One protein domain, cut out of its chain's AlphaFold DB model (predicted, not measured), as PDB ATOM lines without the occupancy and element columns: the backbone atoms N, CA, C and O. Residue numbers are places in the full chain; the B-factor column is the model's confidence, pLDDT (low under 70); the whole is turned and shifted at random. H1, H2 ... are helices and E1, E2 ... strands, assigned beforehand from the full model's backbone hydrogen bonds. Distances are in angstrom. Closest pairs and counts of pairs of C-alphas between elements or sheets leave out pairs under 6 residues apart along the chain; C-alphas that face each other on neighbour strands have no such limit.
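Overview. This is residues 24 to 65 of the 137 residues of an uncharacterized protein of Streptomyces sp. SID9944 (UniProt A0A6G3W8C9). What is its shape? A small antiparallel sheet, E1 - E2 - E3, makes one end; short H1 leads to the other, where E4 pairs with residues 24 to 25. What makes it up? The 42 printed residues run E1 E2 E3 H1 E4, mixed in class, with under half in named elements. It is compact, radius of gyration 10.0 A over the C-alphas, spanning 27 by 23 by 14 A.

Along the chain. Where is the sheet? E1, residues 36 to 38, begins at C-alpha 36 (-43.290, 31.455, -13.054); E2 is 44 to 46, E3 49 to 51. What follows? H1, residues 53 to 60, spans 10.2 A; E4, 61 to 63, ends at C-alpha 63 (-28.296, 33.651, -0.382).

Arrangement. How do strands pair? E1 E2 E3 is a meander, successive antiparallel neighbours, with N 37 to O 45 at 3.0 A and N 51 to O 44 at 2.8 A. And H1? It only grazes the sheet, C-alphas Val 44 and Ala 53 closest between E2 and H1 at 5.3 A; every O i to N i+4 pair is within hydrogen-bond range. E4 is apart from the sheet's strands.

Size, cuts and confidence. How large? The farthest C-alphas, Arg 48 and Ala 65, are 30.2 A apart. Any cut or weakness? The printed part has no cut, and no printed residue is under 70 in pLDDT.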
ATOM      1  N   ARG A  24     -33.017  31.817  -1.279       92.94
ATOM      2  CA  ARG A  24     -34.346  32.290  -0.890       92.94
ATOM      3  C   ARG A  24     -34.885  33.228  -1.959       92.94
ATOM      4  O   ARG A  24     -34.223  34.202  -2.296       92.94
ATOM      5  N   ILE A  25     -36.096  32.967  -2.453       92.69
ATOM      6  CA  ILE A  25     -36.804  33.919  -3.319       92.69
ATOM      7  C   ILE A  25     -37.099  35.199  -2.530       92.69
ATOM      8  O   ILE A  25     -37.673  35.148  -1.436       92.69
ATOM      9  N   VAL A  26     -36.731  36.341  -3.103       93.81
ATOM     10  CA  VAL A  26     -36.999  37.667  -2.537       93.81
ATOM     11  C   VAL A  26     -38.221  38.256  -3.229       93.81
ATOM     12  O   VAL A  26     -38.379  38.113  -4.440       93.81
ATOM     13  N   TYR A  27     -39.089  38.923  -2.470       89.94
ATOM     14  CA  TYR A  27     -40.216  39.678  -3.013       89.94
ATOM     15  C   TYR A  27     -40.152  41.141  -2.544       89.94
ATOM     16  O   TYR A  27     -39.932  41.374  -1.354       89.94
ATOM     17  N   PRO A  28     -40.402  42.122  -3.431       93.62
ATOM     18  CA  PRO A  28     -40.575  41.962  -4.877       93.62
ATOM     19  C   PRO A  28     -39.247  41.622  -5.581       93.62
ATOM     20  O   PRO A  28     -38.167  41.949  -5.099       93.62
ATOM     21  N   ASN A  29     -39.347  40.994  -6.747       94.25
ATOM     22  CA  ASN A  29     -38.251  40.725  -7.679       94.25
ATOM     23  C   ASN A  29     -38.688  41.071  -9.121       94.25
ATOM     24  O   ASN A  29     -39.873  41.342  -9.336       94.25
ATOM     25  N   PRO A  30     -37.779  41.059 -10.118       95.56
ATOM     26  CA  PRO A  30     -38.102  41.435 -11.500       95.56
ATOM     27  C   PRO A  30     -39.224  40.625 -12.163       95.56
ATOM     28  O   PRO A  30     -39.770  41.067 -13.166       95.56
ATOM     29  N   PHE A  31     -39.573  39.464 -11.610       95.69
ATOM     30  CA  PHE A  31     -40.606  38.565 -12.120       95.69
ATOM     31  C   PHE A  31     -41.888  38.604 -11.276       95.69
ATOM     32  O   PHE A  31     -42.807  37.817 -11.480       95.69
ATOM     33  N   THR A  32     -41.983  39.518 -10.308       94.69
ATOM     34  CA  THR A  32     -43.199  39.678  -9.506       94.69
ATOM     35  C   THR A  32     -44.364  40.106 -10.395       94.69
ATOM     36  O   THR A  32     -44.308  41.153 -11.035       94.69
ATOM     37  N   GLY A  33     -45.430  39.302 -10.407       94.50
ATOM     38  CA  GLY A  33     -46.596  39.506 -11.272       94.50
ATOM     39  C   GLY A  33     -46.543  38.747 -12.602       94.50
ATOM     40  O   GLY A  33     -47.529  38.790 -13.332       94.50
ATOM     41  N   HIS A  34     -45.446  38.041 -12.885       95.69
ATOM     42  CA  HIS A  34     -45.342  37.091 -13.992       95.69
ATOM     43  C   HIS A  34     -45.683  35.672 -13.528       95.69
ATOM     44  O   HIS A  34     -45.514  35.338 -12.351       95.69
ATOM     45  N   ASP A  35     -46.155  34.844 -14.457       96.06
ATOM     46  CA  ASP A  35     -46.379  33.423 -14.206       96.06
ATOM     47  C   ASP A  35     -45.039  32.688 -14.289       96.06
ATOM     48  O   ASP A  35     -44.400  32.688 -15.345       96.06
ATOM     49  N   VAL A  36     -44.585  32.132 -13.162       95.81
ATOM     50  CA  VAL A  36     -43.290  31.455 -13.054       95.81
ATOM     51  C   VAL A  36     -43.511  29.981 -12.763       95.81
ATOM     52  O   VAL A  36     -44.008  29.612 -11.698       95.81
ATOM     53  N   GLU A  37     -43.062  29.141 -13.687       96.38
ATOM     54  CA  GLU A  37     -43.110  27.688 -13.569       96.38
ATOM     55  C   GLU A  37     -41.682  27.133 -13.516       96.38
ATOM     56  O   GLU A  37     -40.811  27.558 -14.278       96.38
ATOM     57  N   VAL A  38     -41.438  26.179 -12.614       94.81
ATOM     58  CA  VAL A  38     -40.175  25.433 -12.526       94.81
ATOM     59  C   VAL A  38     -40.501  23.948 -12.568       94.81
ATOM     60  O   VAL A  38     -41.317  23.480 -11.771       94.81
ATOM     61  N   ASP A  39     -39.898  23.210 -13.498       94.56
ATOM     62  CA  ASP A  39     -40.116  21.765 -13.608       94.56
ATOM     63  C   ASP A  39     -39.147  20.948 -12.734       94.56
ATOM     64  O   ASP A  39     -38.286  21.479 -12.028       94.56
ATOM     65  N   SER A  40     -39.288  19.620 -12.781       93.75
ATOM     66  CA  SER A  40     -38.416  18.689 -12.058       93.75
ATOM     67  C   SER A  40     -36.974  18.653 -12.568       93.75
ATOM     68  O   SER A  40     -36.091  18.229 -11.824       93.75
ATOM     69  N   ASP A  41     -36.739  19.078 -13.810       93.88
ATOM     70  CA  ASP A  41     -35.411  19.145 -14.426       93.88
ATOM     71  C   ASP A  41     -34.720  20.494 -14.137       93.88
ATOM     72  O   ASP A  41     -33.579  20.715 -14.546       93.88
ATOM     73  N   GLY A  42     -35.390  21.397 -13.410       92.31
ATOM     74  CA  GLY A  42     -34.883  22.712 -13.027       92.31
ATOM     75  C   GLY A  42     -34.974  23.765 -14.131       92.31
ATOM     76  O   GLY A  42     -34.351  24.823 -14.015       92.31
ATOM     77  N   ARG A  43     -35.727  23.499 -15.202       96.50
ATOM     78  CA  ARG A  43     -36.013  24.487 -16.245       96.50
ATOM     79  C   ARG A  43     -37.021  25.500 -15.725       96.50
ATOM     80  O   ARG A  43     -37.891  25.163 -14.924       96.50
ATOM     81  N   VAL A  44     -36.888  26.742 -16.178       97.19
ATOM     82  CA  VAL A  44     -37.728  27.857 -15.735       97.19
ATOM     83  C   VAL A  44     -38.505  28.405 -16.922       97.19
ATOM     84  O   VAL A  44     -37.931  28.632 -17.986       97.19
ATOM     85  N   TRP A  45     -39.795  28.669 -16.729       97.69
ATOM     86  CA  TRP A  45     -40.637  29.381 -17.685       97.69
ATOM     87  C   TRP A  45     -41.213  30.635 -17.055       97.69
ATOM     88  O   TRP A  45     -41.656  30.615 -15.910       97.69
ATOM     89  N   ILE A  46     -41.217  31.714 -17.833       96.75
ATOM     90  CA  ILE A  46     -41.814  32.997 -17.476       96.75
ATOM     91  C   ILE A  46     -42.835  33.329 -18.554       96.75
ATOM     92  O   ILE A  46     -42.485  33.427 -19.730       96.75
ATOM     93  N   ASP A  47     -44.105  33.436 -18.171       96.81
ATOM     94  CA  ASP A  47     -45.225  33.648 -19.095       96.81
ATOM     95  C   ASP A  47     -45.208  32.660 -20.283       96.81
ATOM     96  O   ASP A  47     -45.427  33.022 -21.443       96.81
ATOM     97  N   ARG A  48     -44.945  31.378 -19.980       96.00
ATOM     98  CA  ARG A  48     -44.840  30.252 -20.937       96.00
ATOM     99  C   ARG A  48     -43.655  30.321 -21.908       96.00
ATOM    100  O   ARG A  48     -43.603  29.533 -22.853       96.00
ATOM    101  N   GLN A  49     -42.705  31.228 -21.700       96.56
ATOM    102  CA  GLN A  49     -41.442  31.258 -22.436       96.56
ATOM    103  C   GLN A  49     -40.322  30.698 -21.569       96.56
ATOM    104  O   GLN A  49     -40.179  31.089 -20.415       96.56
ATOM    105  N   GLU A  50     -39.531  29.780 -22.123       97.19
ATOM    106  CA  GLU A  50     -38.361  29.242 -21.427       97.19
ATOM    107  C   GLU A  50     -37.370  30.374 -21.136       97.19
ATOM    108  O   GLU A  50     -37.028  31.171 -22.015       97.19
ATOM    109  N   TYR A  51     -36.925  30.443 -19.886       97.12
ATOM    110  CA  TYR A  51     -36.000  31.444 -19.387       97.12
ATOM    111  C   TYR A  51     -34.762  30.753 -18.803       97.12
ATOM    112  O   TYR A  51     -34.895  29.708 -18.160       97.12
ATOM    113  N   PRO A  52     -33.550  31.308 -18.983       97.44
ATOM    114  CA  PRO A  52     -32.345  30.710 -18.416       97.44
ATOM    115  C   PRO A  52     -32.447  30.591 -16.889       97.44
ATOM    116  O   PRO A  52     -32.604  31.592 -16.185       97.44
ATOM    117  N   ALA A  53     -32.390  29.360 -16.376       94.31
ATOM    118  CA  ALA A  53     -32.616  29.071 -14.960       94.31
ATOM    119  C   ALA A  53     -31.577  29.751 -14.057       94.31
ATOM    120  O   ALA A  53     -31.924  30.326 -13.029       94.31
ATOM    121  N   ASP A  54     -30.310  29.740 -14.470       94.38
ATOM    122  CA  ASP A  54     -29.212  30.444 -13.808       94.38
ATOM    123  C   ASP A  54     -29.516  31.939 -13.659       94.38
ATOM    124  O   ASP A  54     -29.413  32.493 -12.562       94.38
ATOM    125  N   ARG A  55     -29.996  32.568 -14.738       95.88
ATOM    126  CA  ARG A  55     -30.364  33.983 -14.739       95.88
ATOM    127  C   ARG A  55     -31.591  34.264 -13.879       95.88
ATOM    128  O   ARG A  55     -31.634  35.292 -13.203       95.88
ATOM    129  N   TYR A  56     -32.583  33.373 -13.895       95.19
ATOM    130  CA  TYR A  56     -33.754  33.490 -13.027       95.19
ATOM    131  C   TYR A  56     -33.331  33.474 -11.560       95.19
ATOM    132  O   TYR A  56     -33.651  34.405 -10.823       95.19
ATOM    133  N   TRP A  57     -32.564  32.462 -11.140       92.88
ATOM    134  CA  TRP A  57     -32.136  32.344  -9.753       92.88
ATOM    135  C   TRP A  57     -31.270  33.527  -9.335       92.88
ATOM    136  O   TRP A  57     -31.498  34.058  -8.251       92.88
ATOM    137  N   GLU A  58     -30.345  33.999 -10.172       93.44
ATOM    138  CA  GLU A  58     -29.533  35.196  -9.905       93.44
ATOM    139  C   GLU A  58     -30.393  36.431  -9.579       93.44
ATOM    140  O   GLU A  58     -30.099  37.146  -8.624       93.44
ATOM    141  N   LEU A  59     -31.469  36.658 -10.340       95.38
ATOM    142  CA  LEU A  59     -32.309  37.854 -10.232       95.38
ATOM    143  C   LEU A  59     -33.462  37.730  -9.222       95.38
ATOM    144  O   LEU A  59     -33.917  38.740  -8.687       95.38
ATOM    145  N   ALA A  60     -33.970  36.519  -8.994       95.25
ATOM    146  CA  ALA A  60     -35.164  36.269  -8.185       95.25
ATOM    147  C   ALA A  60     -34.857  35.890  -6.732       95.25
ATOM    148  O   ALA A  60     -35.756  35.906  -5.889       95.25
ATOM    149  N   SER A  61     -33.611  35.514  -6.435       94.75
ATOM    150  CA  SER A  61     -33.227  35.025  -5.112       94.75
ATOM    151  C   SER A  61     -31.969  35.679  -4.561       94.75
ATOM    152  O   SER A  61     -31.157  36.260  -5.278       94.75
ATOM    153  N   GLU A  62     -31.794  35.533  -3.258       93.12
ATOM    154  CA  GLU A  62     -30.586  35.887  -2.523       93.12
ATOM    155  C   GLU A  62     -30.045  34.654  -1.778       93.12
ATOM    156  O   GLU A  62     -30.747  33.635  -1.691       93.12
ATOM    157  N   PRO A  63     -28.791  34.686  -1.282       92.75
ATOM    158  CA  PRO A  63     -28.296  33.651  -0.382       92.75
ATOM    159  C   PRO A  63     -29.261  33.472   0.795       92.75
ATOM    160  O   PRO A  63     -29.582  34.427   1.497       92.75
ATOM    161  N   GLY A  64     -29.754  32.250   0.963       93.75
ATOM    162  CA  GLY A  64     -30.729  31.878   1.987       93.75
ATOM    163  C   GLY A  64     -30.130  31.055   3.122       93.75
ATOM    164  O   GLY A  64     -30.899  30.534   3.923       93.75
ATOM    165  N   ALA A  65     -28.802  30.921   3.162       95.06
ATOM    166  CA  ALA A  65     -28.095  30.202   4.211       95.06
ATOM    167  C   ALA A  65     -28.443  30.777   5.590       95.06
ATOM    168  O   ALA A  65     -28.340  31.989   5.813       95.06
TER     169      ALA A  65